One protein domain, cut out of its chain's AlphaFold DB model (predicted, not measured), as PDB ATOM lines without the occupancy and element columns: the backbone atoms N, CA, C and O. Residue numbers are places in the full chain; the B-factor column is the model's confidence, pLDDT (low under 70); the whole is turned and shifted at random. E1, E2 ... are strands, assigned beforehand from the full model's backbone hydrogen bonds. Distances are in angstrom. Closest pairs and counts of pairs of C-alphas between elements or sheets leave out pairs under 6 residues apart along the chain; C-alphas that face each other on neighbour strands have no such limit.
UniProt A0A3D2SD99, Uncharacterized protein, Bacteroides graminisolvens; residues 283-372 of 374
ATOM      1  N   LYS A 283     110.725  68.841 134.474       93.25
ATOM      2  CA  LYS A 283     109.765  67.956 133.834       93.25
ATOM      3  C   LYS A 283     110.169  67.781 132.379       93.25
ATOM      4  O   LYS A 283     110.474  68.764 131.706       93.25
ATOM      5  N   SER A 284     110.120  66.554 131.886       92.50
ATOM      6  CA  SER A 284     110.378  66.242 130.482       92.50
ATOM      7  C   SER A 284     109.292  65.324 129.947       92.50
ATOM      8  O   SER A 284     108.935  64.343 130.593       92.50
ATOM      9  N   LEU A 285     108.777  65.635 128.761       92.38
ATOM     10  CA  LEU A 285     107.834  64.781 128.049       92.38
ATOM     11  C   LEU A 285     108.596  63.974 126.998       92.38
ATOM     12  O   LEU A 285     109.366  64.545 126.224       92.38
ATOM     13  N   VAL A 286     108.371  62.665 126.960       90.94
ATOM     14  CA  VAL A 286     108.962  61.759 125.972       90.94
ATOM     15  C   VAL A 286     107.840  61.011 125.277       90.94
ATOM     16  O   VAL A 286     106.957  60.464 125.937       90.94
ATOM     17  N   SER A 287     107.872  60.970 123.948       88.50
ATOM     18  CA  SER A 287     106.854  60.280 123.167       88.50
ATOM     19  C   SER A 287     107.446  59.480 122.014       88.50
ATOM     20  O   SER A 287     108.424  59.878 121.385       88.50
ATOM     21  N   ILE A 288     106.830  58.334 121.727       85.81
ATOM     22  CA  ILE A 288     107.111  57.538 120.532       85.81
ATOM     23  C   ILE A 288     105.797  56.988 119.975       85.81
ATOM     24  O   ILE A 288     105.090  56.215 120.618       85.81
ATOM     25  N   GLY A 289     105.431  57.414 118.765       85.94
ATOM     26  CA  GLY A 289     104.149  57.048 118.166       85.94
ATOM     27  C   GLY A 289     102.968  57.468 119.048       85.94
ATOM     28  O   GLY A 289     102.649  58.651 119.135       85.94
ATOM     29  N   ARG A 290     102.306  56.489 119.673       84.31
ATOM     30  CA  ARG A 290     101.181  56.715 120.589       84.31
ATOM     31  C   ARG A 290     101.565  56.648 122.058       84.31
ATOM     32  O   ARG A 290     100.699  56.937 122.861       84.31
ATOM     33  N   ASP A 291     102.788  56.290 122.421       87.12
ATOM     34  CA  ASP A 291     103.199  56.231 123.824       87.12
ATOM     35  C   ASP A 291     103.717  57.597 124.259       87.12
ATOM     36  O   ASP A 291     104.488  58.226 123.532       87.12
ATOM     37  N   CYS A 292     103.273  58.073 125.423       89.50
ATOM     38  CA  CYS A 292     103.677  59.365 125.962       89.50
ATOM     39  C   CYS A 292     103.878  59.277 127.473       89.50
ATOM     40  O   CYS A 292     102.989  58.843 128.211       89.50
ATOM     41  N   LEU A 293     105.051  59.709 127.923       91.25
ATOM     42  CA  LEU A 293     105.478  59.613 129.305       91.25
ATOM     43  C   LEU A 293     106.042  60.955 129.778       91.25
ATOM     44  O   LEU A 293     106.900  61.547 129.124       91.25
ATOM     45  N   GLU A 294     105.577  61.421 130.933       93.44
ATOM     46  CA  GLU A 294     106.194  62.526 131.669       93.44
ATOM     47  C   GLU A 294     107.216  61.968 132.665       93.44
ATOM     48  O   GLU A 294     106.923  61.040 133.417       93.44
ATOM     49  N   ILE A 295     108.411  62.550 132.678       94.25
ATOM     50  CA  ILE A 295     109.470  62.270 133.645       94.25
ATOM     51  C   ILE A 295     109.655  63.510 134.510       94.25
ATOM     52  O   ILE A 295     109.813  64.615 133.988       94.25
ATOM     53  N   VAL A 296     109.680  63.328 135.828       95.44
ATOM     54  CA  VAL A 296     109.958  64.394 136.795       95.44
ATOM     55  C   VAL A 296     111.018  63.929 137.779       95.44
ATOM     56  O   VAL A 296     110.930  62.826 138.317       95.44
ATOM     57  N   ARG A 297     112.008  64.777 138.070       94.69
ATOM     58  CA  ARG A 297     113.037  64.474 139.073       94.69
ATOM     59  C   ARG A 297     112.860  65.280 140.353       94.69
ATOM     60  O   ARG A 297     112.947  66.506 140.360       94.69
ATOM     61  N   TYR A 298     112.778  64.596 141.486       94.12
ATOM     62  CA  TYR A 298     112.860  65.191 142.818       94.12
ATOM     63  C   TYR A 298     114.084  64.659 143.560       94.12
ATOM     64  O   TYR A 298     114.026  63.634 144.227       94.12
ATOM     65  N   ARG A 299     115.202  65.392 143.470       92.25
ATOM     66  CA  ARG A 299     116.496  64.990 144.028       92.25
ATOM     67  C   ARG A 299     116.906  63.617 143.473       92.25
ATOM     68  O   ARG A 299     117.188  63.530 142.280       92.25
ATOM     69  N   ASP A 300     116.892  62.581 144.302       94.81
ATOM     70  CA  ASP A 300     117.288  61.218 143.938       94.81
ATOM     71  C   ASP A 300     116.082  60.352 143.536       94.81
ATOM     72  O   ASP A 300     116.244  59.188 143.195       94.81
ATOM     73  N   LEU A 301     114.871  60.917 143.539       95.50
ATOM     74  CA  LEU A 301     113.651  60.257 143.092       95.50
ATOM     75  C   LEU A 301     113.336  60.651 141.645       95.50
ATOM     76  O   LEU A 301     113.195  61.840 141.343       95.50
ATOM     77  N   ILE A 302     113.169  59.666 140.764       94.75
ATOM     78  CA  ILE A 302     112.636  59.856 139.410       94.75
ATOM     79  C   ILE A 302     111.207  59.326 139.368       94.75
ATOM     80  O   ILE A 302     110.943  58.202 139.791       94.75
ATOM     81  N   ILE A 303     110.291  60.141 138.857       94.81
ATOM     82  CA  ILE A 303     108.872  59.830 138.722       94.81
ATOM     83  C   ILE A 303     108.548  59.751 137.237       94.81
ATOM     84  O   ILE A 303     108.874  60.667 136.487       94.81
ATOM     85  N   PHE A 304     107.897  58.668 136.836       92.94
ATOM     86  CA  PHE A 304     107.411  58.425 135.488       92.94
ATOM     87  C   PHE A 304     105.887  58.405 135.529       92.94
ATOM     88  O   PHE A 304     105.323  57.673 136.339       92.94
ATOM     89  N   THR A 305     105.235  59.152 134.644       92.88
ATOM     90  CA  THR A 305     103.772  59.207 134.537       92.88
ATOM     91  C   THR A 305     103.352  58.926 133.096       92.88
ATOM     92  O   THR A 305     103.716  59.675 132.193       92.88
ATOM     93  N   SER A 306     102.580  57.863 132.862       91.69
ATOM     94  CA  SER A 306     101.955  57.590 131.561       91.69
ATOM     95  C   SER A 306     100.808  58.574 131.330       91.69
ATOM     96  O   SER A 306      99.909  58.693 132.162       91.69
ATOM     97  N   ILE A 307     100.839  59.294 130.207       89.00
ATOM     98  CA  ILE A 307      99.880  60.374 129.918       89.00
ATOM     99  C   ILE A 307      98.648  59.865 129.167       89.00
ATOM    100  O   ILE A 307      97.559  60.416 129.298       89.00
ATOM    101  N   ASN A 308      98.799  58.810 128.375       82.69
ATOM    102  CA  ASN A 308      97.767  58.302 127.472       82.69
ATOM    103  C   ASN A 308      97.360  56.851 127.756       82.69
ATOM    104  O   ASN A 308      96.636  56.250 126.962       82.69
ATOM    105  N   GLY A 309      97.773  56.312 128.908       74.19
ATOM    106  CA  GLY A 309      97.271  55.050 129.450       74.19
ATOM    107  C   GLY A 309      97.712  53.807 128.680       74.19
ATOM    108  O   GLY A 309      97.218  52.721 128.966       74.19
ATOM    109  N   THR A 310      98.633  53.917 127.720       81.06
ATOM    110  CA  THR A 310      99.235  52.730 127.112       81.06
ATOM    111  C   THR A 310     100.189  52.060 128.104       81.06
ATOM    112  O   THR A 310     100.896  52.753 128.848       81.06
ATOM    113  N   PRO A 311     100.216  50.714 128.161       85.00
ATOM    114  CA  PRO A 311     101.217  50.011 128.945       85.00
ATOM    115  C   PRO A 311     102.622  50.291 128.405       85.00
ATOM    116  O   PRO A 311     102.912  49.996 127.247       85.00
ATOM    117  N   ILE A 312     103.503  50.819 129.252       86.00
ATOM    118  CA  ILE A 312     104.891  51.133 128.895       86.00
ATOM    119  C   ILE A 312     105.809  50.267 129.747       86.00
ATOM    120  O   ILE A 312     105.763  50.312 130.976       86.00
ATOM    121  N   ILE A 313     106.660  49.483 129.088       83.25
ATOM    122  CA  ILE A 313     107.691  48.674 129.740       83.25
ATOM    123  C   ILE A 313     109.030  49.369 129.529       83.25
ATOM    124  O   ILE A 313     109.460  49.554 128.391       83.25
ATOM    125  N   ILE A 314     109.706  49.716 130.622       78.12
ATOM    126  CA  ILE A 314     111.091  50.181 130.578       78.12
ATOM    127  C   ILE A 314     111.984  48.937 130.740       78.12
ATOM    128  O   ILE A 314     111.924  48.282 131.787       78.12
ATOM    129  N   PRO A 315     112.771  48.549 129.716       72.31
ATOM    130  CA  PRO A 315     113.518  47.295 129.740       72.31
ATOM    131  C   PRO A 315     114.618  47.312 130.807       72.31
ATOM    132  O   PRO A 315     115.562  48.101 130.742       72.31
ATOM    133  N   SER A 316     114.491  46.420 131.789       70.69
ATOM    134  CA  SER A 316     115.387  46.324 132.944       70.69
ATOM    135  C   SER A 316     116.830  46.012 132.552       70.69
ATOM    136  O   SER A 316     117.776  46.504 133.154       70.69
ATOM    137  N   ASP A 317     117.005  45.215 131.502       72.44
ATOM    138  CA  ASP A 317     118.286  44.775 130.958       72.44
ATOM    139  C   ASP A 317     119.087  45.895 130.287       72.44
ATOM    140  O   ASP A 317     120.276  45.708 130.007       72.44
ATOM    141  N   LYS A 318     118.447  47.047 130.056       80.50
ATOM    142  CA  LYS A 318     119.051  48.222 129.432       80.50
ATOM    143  C   LYS A 318     119.453  49.312 130.426       80.50
ATOM    144  O   LYS A 318     120.099  50.270 130.011       80.50
ATOM    145  N   ILE A 319     119.116  49.180 131.713       87.88
ATOM    146  CA  ILE A 319     119.612  50.101 132.740       87.88
ATOM    147  C   ILE A 319     121.008  49.651 133.163       87.88
ATOM    148  O   ILE A 319     121.218  48.533 133.646       87.88
ATOM    149  N   VAL A 320     121.972  50.551 132.998       88.94
ATOM    150  CA  VAL A 320     123.377  50.295 133.315       88.94
ATOM    151  C   VAL A 320     123.853  51.342 134.309       88.94
ATOM    152  O   VAL A 320     123.691  52.541 134.076       88.94
ATOM    153  N   ALA A 321     124.418  50.874 135.419       92.88
ATOM    154  CA  ALA A 321     125.159  51.697 136.360       92.88
ATOM    155  C   ALA A 321     126.640  51.681 135.984       92.88
ATOM    156  O   ALA A 321     127.183  50.638 135.611       92.88
ATOM    157  N   PHE A 322     127.289  52.827 136.104       93.44
ATOM    158  CA  PHE A 322     128.682  53.041 135.752       93.44
ATOM    159  C   PHE A 322     129.386  53.725 136.910       93.44
ATOM    160  O   PHE A 322     128.903  54.737 137.415       93.44
ATOM    161  N   ASN A 323     130.545  53.210 137.301       92.62
ATOM    162  CA  ASN A 323     131.425  53.885 138.238       92.62
ATOM    163  C   ASN A 323     132.212  54.968 137.489       92.62
ATOM    164  O   ASN A 323     132.967  54.668 136.564       92.62
ATOM    165  N   ARG A 324     132.052  56.229 137.893       86.88
ATOM    166  CA  ARG A 324     132.673  57.373 137.202       86.88
ATOM    167  C   ARG A 324     134.193  57.461 137.379       86.88
ATOM    168  O   ARG A 324     134.838  58.163 136.613       86.88
ATOM    169  N   LEU A 325     134.749  56.790 138.391       85.06
ATOM    170  CA  LEU A 325     136.180  56.817 138.711       85.06
ATOM    171  C   LEU A 325     136.942  55.690 138.007       85.06
ATOM    172  O   LEU A 325     138.060  55.900 137.552       85.06
ATOM    173  N   THR A 326     136.348  54.498 137.930       86.25
ATOM    174  CA  THR A 326     136.991  53.306 137.349       86.25
ATOM    175  C   THR A 326     136.540  53.008 135.921       86.25
ATOM    176  O   THR A 326     137.170  52.200 135.245       86.25
ATOM    177  N   GLY A 327     135.420  53.586 135.473       83.31
ATOM    178  CA  GLY A 327     134.781  53.268 134.194       83.31
ATOM    179  C   GLY A 327     134.065  51.912 134.164       83.31
ATOM    180  O   GLY A 327     133.459  51.562 133.151       83.31
ATOM    181  N   SER A 328     134.099  51.134 135.253       89.62
ATOM    182  CA  SER A 328     133.434  49.829 135.312       89.62
ATOM    183  C   SER A 328     131.916  49.980 135.285       89.62
ATOM    184  O   SER A 328     131.377  50.872 135.941       89.62
ATOM    185  N   SER A 329     131.221  49.064 134.613       91.19
ATOM    186  CA  SER A 329     129.761  49.063 134.533       91.19
ATOM    187  C   SER A 329     129.142  47.781 135.087       91.19
ATOM    188  O   SER A 329     129.767  46.720 135.119       91.19
ATOM    189  N   ARG A 330     127.886  47.877 135.528       92.00
ATOM    190  CA  ARG A 330     127.061  46.736 135.944       92.00
ATOM    191  C   ARG A 330     125.612  46.941 135.523       92.00
ATOM    192  O   ARG A 330     125.098  48.059 135.528       92.00
ATOM    193  N   LYS A 331     124.929  45.846 135.192       89.12
ATOM    194  CA  LYS A 331     123.490  45.885 134.911       89.12
ATOM    195  C   LYS A 331     122.709  46.127 136.199       89.12
ATOM    196  O   LYS A 331     123.027  45.556 137.243       89.12
ATOM    197  N   VAL A 332     121.673  46.948 136.106       86.50
ATOM    198  CA  VAL A 332     120.734  47.211 137.196       86.50
ATOM    199  C   VAL A 332     119.434  46.485 136.875       86.50
ATOM    200  O   VAL A 332     118.743  46.828 135.926       86.50
ATOM    201  N   SER A 333     119.085  45.468 137.661       80.81
ATOM    202  CA  SER A 333     117.862  44.700 137.426       80.81
ATOM    203  C   SER A 333     116.654  45.364 138.094       80.81
ATOM    204  O   SER A 333     116.381  45.119 139.265       80.81
ATOM    205  N   LEU A 334     115.908  46.172 137.337       80.56
ATOM    206  CA  LEU A 334     114.650  46.795 137.775       80.56
ATOM    207  C   LEU A 334     113.522  46.502 136.796       80.56
ATOM    208  O   LEU A 334     113.567  46.965 135.662       80.56
ATOM    209  N   ARG A 335     112.474  45.796 137.218       76.56
ATOM    210  CA  ARG A 335     111.290  45.619 136.372       76.56
ATOM    211  C   ARG A 335     110.387  46.839 136.505       76.56
ATOM    212  O   ARG A 335     109.734  47.011 137.529       76.56
ATOM    213  N   LEU A 336     110.350  47.659 135.464       82.69
ATOM    214  CA  LEU A 336     109.601  48.907 135.448       82.69
ATOM    215  C   LEU A 336     108.490  48.821 134.399       82.69
ATOM    216  O   LEU A 336     108.755  48.662 133.205       82.69
ATOM    217  N   MET A 337     107.241  48.888 134.850       86.31
ATOM    218  CA  MET A 337     106.065  48.812 133.990       86.31
ATOM    219  C   MET A 337     105.020  49.809 134.474       86.31
ATOM    220  O   MET A 337     104.656  49.794 135.647       86.31
ATOM    221  N   LEU A 338     104.546  50.648 133.559       87.44
ATOM    222  CA  LEU A 338     103.373  51.487 133.759       87.44
ATOM    223  C   LEU A 338     102.184  50.826 133.060       87.44
ATOM    224  O   LEU A 338     102.336  50.306 131.953       87.44
ATOM    225  N   THR A 339     101.017  50.838 133.697       88.00
ATOM    226  CA  THR A 339      99.754  50.322 133.140       88.00
ATOM    227  C   THR A 339      98.664  51.390 133.267       88.00
ATOM    228  O   THR A 339      98.859  52.348 134.016       88.00
ATOM    229  N   PRO A 340      97.516  51.270 132.573       83.38
ATOM    230  CA  PRO A 340      96.401  52.195 132.779       83.38
ATOM    231  C   PRO A 340      95.980  52.336 134.255       83.38
ATOM    232  O   PRO A 340      95.641  53.428 134.701       83.38
ATOM    233  N   GLU A 341      96.027  51.244 135.024       83.19
ATOM    234  CA  GLU A 341      95.644  51.184 136.443       83.19
ATOM    235  C   GLU A 341      96.777  51.622 137.385       83.19
ATOM    236  O   GLU A 341      96.521  52.080 138.497       83.19
ATOM    237  N   GLY A 342      98.029  51.498 136.935       83.88
ATOM    238  CA  GLY A 342      99.235  51.981 137.604       83.88
ATOM    239  C   GLY A 342     100.003  52.953 136.707       83.88
ATOM    240  O   GLY A 342     101.081  52.599 136.221       83.88
ATOM    241  N   PRO A 343      99.472  54.166 136.458       88.75
ATOM    242  CA  PRO A 343     100.038  55.088 135.478       88.75
ATOM    243  C   PRO A 343     101.254  55.848 136.009       88.75
ATOM    244  O   PRO A 343     101.806  56.659 135.276       88.75
ATOM    245  N   VAL A 344     101.668  55.615 137.260       92.12
ATOM    246  CA  VAL A 344     102.805  56.289 137.896       92.12
ATOM    247  C   VAL A 344     103.791  55.263 138.440       92.12
ATOM    248  O   VAL A 344     103.399  54.320 139.126       92.12
ATOM    249  N   LEU A 345     105.076  55.476 138.171       91.94
ATOM    250  CA  LEU A 345     106.174  54.640 138.641       91.94
ATOM    251  C   LEU A 345     107.303  55.504 139.213       91.94
ATOM    252  O   LEU A 345     107.595  56.587 138.712       91.94
ATOM    253  N   TYR A 346     107.948  55.001 140.263       92.88
ATOM    254  CA  TYR A 346     108.992  55.697 141.003       92.88
ATOM    255  C   TYR A 346     110.290  54.893 140.966       92.88
ATOM    256  O   TYR A 346     110.275  53.676 141.150       92.88
ATOM    257  N   ILE A 347     111.413  55.581 140.784       92.75
ATOM    258  CA  ILE A 347     112.754  55.028 140.978       92.75
ATOM    259  C   ILE A 347     113.454  55.873 142.032       92.75
ATOM    260  O   ILE A 347     113.740  57.046 141.795       92.75
ATOM    261  N   ASP A 348     113.758  55.263 143.173       94.25
ATOM    262  CA  ASP A 348     114.721  55.817 144.120       94.25
ATOM    263  C   ASP A 348     116.132  55.445 143.654       94.25
ATOM    264  O   ASP A 348     116.531  54.277 143.713       94.25
ATOM    265  N   LEU A 349     116.892  56.430 143.170       94.62
ATOM    266  CA  LEU A 349     118.250  56.219 142.678       94.62
ATOM    267  C   LEU A 349     119.171  55.650 143.768       94.62
ATOM    268  O   LEU A 349     120.066  54.869 143.445       94.62
ATOM    269  N   GLN A 350     118.932  55.954 145.050       95.19
ATOM    270  CA  GLN A 350     119.755  55.442 146.157       95.19
ATOM    271  C   GLN A 350     119.642  53.921 146.309       95.19
ATOM    272  O   GLN A 350     120.548  53.279 146.835       95.19
ATOM    273  N   SER A 351     118.553  53.330 145.813       92.75
ATOM    274  CA  SER A 351     118.364  51.879 145.827       92.75
ATOM    275  C   SER A 351     119.151  51.150 144.733       92.75
ATOM    276  O   SER A 351     119.287  49.928 144.796       92.75
ATOM    277  N   ILE A 352     119.660  51.866 143.718       92.25
ATOM    278  CA  ILE A 352     120.213  51.246 142.500       92.25
ATOM    279  C   ILE A 352     121.639  51.674 142.160       92.25
ATOM    280  O   ILE A 352     122.337  50.918 141.477       92.25
ATOM    281  N   ILE A 353     122.086  52.837 142.634       94.75
ATOM    282  CA  ILE A 353     123.437  53.368 142.423       94.75
ATOM    283  C   ILE A 353     124.034  53.889 143.731       94.75
ATOM    284  O   ILE A 353     123.326  54.335 144.629       94.75
ATOM    285  N   SER A 354     125.359  53.831 143.829       93.44
ATOM    286  CA  SER A 354     126.142  54.446 144.902       93.44
ATOM    287  C   SER A 354     126.609  55.861 144.531       93.44
ATOM    288  O   SER A 354     126.430  56.320 143.407       93.44
ATOM    289  N   LYS A 355     127.233  56.574 145.478       90.88
ATOM    290  CA  LYS A 355     127.679  57.973 145.305       90.88
ATOM    291  C   LYS A 355     128.688  58.181 144.166       90.88
ATOM    292  O   LYS A 355     128.757  59.275 143.608       90.88
ATOM    293  N   ASP A 356     129.470  57.155 143.845       91.31
ATOM    294  CA  ASP A 356     130.453  57.187 142.756       91.31
ATOM    295  C   ASP A 356     129.927  56.575 141.460       91.31
ATOM    296  O   ASP A 356     130.656  56.471 140.471       91.31
ATOM    297  N   GLU A 357     128.650  56.198 141.446       95.06
ATOM    298  CA  GLU A 357     127.974  55.685 140.274       95.06
ATOM    299  C   GLU A 357     126.992  56.709 139.702       95.06
ATOM    300  O   GLU A 357     126.383  57.520 140.402       95.06
ATOM    301  N   TYR A 358     126.812  56.630 138.392       95.12
ATOM    302  CA  TYR A 358     125.667  57.184 137.683       95.12
ATOM    303  C   TYR A 358     124.990  56.043 136.920       95.12
ATOM    304  O   TYR A 358     125.580  54.979 136.721       95.12
ATOM    305  N   CYS A 359     123.752  56.235 136.487       94.12
ATOM    306  CA  CYS A 359     123.072  55.297 135.607       94.12
ATOM    307  C   CYS A 359     122.487  55.993 134.385       94.12
ATOM    308  O   CYS A 359     122.182  57.186 134.404       94.12
ATOM    309  N   ILE A 360     122.333  55.215 133.317       92.69
ATOM    310  CA  ILE A 360     121.568  55.612 132.141       92.69
ATOM    311  C   ILE A 360     120.241  54.862 132.171       92.69
ATOM    312  O   ILE A 360     120.221  53.631 132.255       92.69
ATOM    313  N   ILE A 361     119.140  55.608 132.109       90.56
ATOM    314  CA  ILE A 361     117.782  55.065 132.091       90.56
ATOM    315  C   ILE A 361     117.193  55.309 130.697       90.56
ATOM    316  O   ILE A 361     116.855  56.451 130.374       90.56
ATOM    317  N   PRO A 362     117.080  54.274 129.850       90.00
ATOM    318  CA  PRO A 362     116.423  54.393 128.559       90.00
ATOM    319  C   PRO A 362     114.909  54.461 128.747       90.00
ATOM    320  O   PRO A 362     114.319  53.646 129.454       90.00
ATOM    321  N   VAL A 363     114.275  55.427 128.096       87.31
ATOM    322  CA  VAL A 363     112.841  55.688 128.185       87.31
ATOM    323  C   VAL A 363     112.331  55.974 126.783       87.31
ATOM    324  O   VAL A 363     112.643  57.012 126.203       87.31
ATOM    325  N   LEU A 364     111.534  55.054 126.236       87.25
ATOM    326  CA  LEU A 364     111.024  55.136 124.863       87.25
ATOM    327  C   LEU A 364     112.170  55.357 123.849       87.25
ATOM    328  O   LEU A 364     112.998  54.465 123.671       87.25
ATOM    329  N   SER A 365     112.215  56.517 123.189       86.81
ATOM    330  CA  SER A 365     113.231  56.896 122.198       86.81
ATOM    331  C   SER A 365     114.445  57.630 122.777       86.81
ATOM    332  O   SER A 365     115.339  57.993 122.020       86.81
ATOM    333  N   GLU A 366     114.478  57.884 124.083       90.94
ATOM    334  CA  GLU A 366     115.466  58.746 124.736       90.94
ATOM    335  C   GLU A 366     116.236  57.981 125.820       90.94
ATOM    336  O   GLU A 366     115.803  56.934 126.301       90.94
ATOM    337  N   SER A 367     117.392  58.500 126.228       92.50
ATOM    338  CA  SER A 367     118.187  57.939 127.327       92.50
ATOM    339  C   SER A 367     118.585  59.032 128.306       92.50
ATOM    340  O   SER A 367     119.174  60.035 127.916       92.50
ATOM    341  N   PHE A 368     118.268  58.843 129.585       93.12
ATOM    342  CA  PHE A 368     118.476  59.851 130.620       93.12
ATOM    343  C   PHE A 368     119.666  59.502 131.503       93.12
ATOM    344  O   PHE A 368     119.725  58.416 132.079       93.12
ATOM    345  N   PHE A 369     120.592  60.446 131.629       94.94
ATOM    346  CA  PHE A 369     121.660  60.416 132.614       94.94
ATOM    347  C   PHE A 369     121.112  60.778 133.998       94.94
ATOM    348  O   PHE A 369     120.540  61.854 134.197       94.94
ATOM    349  N   CYS A 370     121.355  59.895 134.964       94.62
ATOM    350  CA  CYS A 370     120.932  60.039 136.349       94.62
ATOM    351  C   CYS A 370     122.108  59.775 137.296       94.62
ATOM    352  O   CYS A 370     122.857  58.820 137.131       94.62
ATOM    353  N   MET A 371     122.238  60.597 138.334       95.25
ATOM    354  CA  MET A 371     123.246  60.446 139.390       95.25
ATOM    355  C   MET A 371     122.638  60.807 140.746       95.25
ATOM    356  O   MET A 371     121.618  61.500 140.787       95.25
ATOM    357  N   LEU A 372     123.274  60.407 141.845       95.19
ATOM    358  CA  LEU A 372     122.901  60.908 143.172       95.19
ATOM    359  C   LEU A 372     123.351  62.362 143.344       95.19
ATOM    360  O   LEU A 372     124.491  62.701 143.017       95.19
TER     361      LEU A 372
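This is residues 283 to 372 of the 374 residues of an uncharacterized protein of Bacteroides graminisolvens (UniProt A0A3D2SD99). A loose, imperfectly closed ring of strands makes one end of the domain: the twisted sheet E1 E2 E3 E8 is its longest wall, the short ribbon E4 E7 continues it, and the end of E9 with the start of E10 comes round to E1. From this ring a second sheet, E6 E5 E9 E10, runs lengthwise to the hairpin E5 E6 at the opposite end. The printed part has 90 residues, with ten named strands, E1 to E10 in order along the chain, and no named helix; the class is all strand, and the three sheets are antiparallel. The whole is compact, with a radius of gyration of the C-alphas of 13.1 A, yet elongated, spanning 40 by 23 by 19 A.

E1, residues 283 to 288, is 17.1 A long and begins at C-alpha 283 at (109.765, 67.956, 133.834). E2, residues 291 to 298, is the longest strand by residues, at 23.1 A; E3, residues 301 to 306, is 16.6 A, and E8, residues 344 to 348, 13.5 A. E4 is residues 312 to 314 and E7 residues 336 to 338. E5 is residues 320 to 323, and E6, residues 329 to 331, begins at C-alpha 329 at (129.761, 49.063, 134.533). E9, residues 357 to 363, is 19.4 A; E10, residues 366 to 371, is 16.7 A and ends at C-alpha 371 at (123.246, 60.446, 139.390).

E1, E2 and E3 form a meander, each strand the antiparallel neighbour of the one before. Within hydrogen-bond range are N 286 and O 293 at 2.8 A in the hairpin E1 and E2, and N 296 and O 303 at 2.9 A in the hairpin E2 and E3. E8, an edge strand, is antiparallel to E3, with N 304 and O 345 at 2.8 A. E7 comes near E8 at Leu 338 and Val 344, their closest C-alphas, 6.4 A apart. E7 pairs with E4, N 314 and O 336 being 2.9 A apart. The closest C-alphas of E4 and E9 are those of Ile 314 and Val 363, at 6.3 A. In the hairpin E9 and E10, N 361 and O 368 are 2.9 A apart. The closest C-alphas of E1 and E10 are those of Val 286 and Glu 366, at 7.3 A. On the other side of E9, E5 has N 322 and O 358 at 2.8 A; in the hairpin E5 and E6, N 330 and O 321 are 2.9 A apart.

The two C-alphas farthest apart are those of Thr 326 and Glu 341, at 41.4 A. The printed part has no cut. The link from E8 to E9, of 8 residues, is short; the other links are tight. The mean pLDDT of the printed part is 89.0, and no printed residue is under 70.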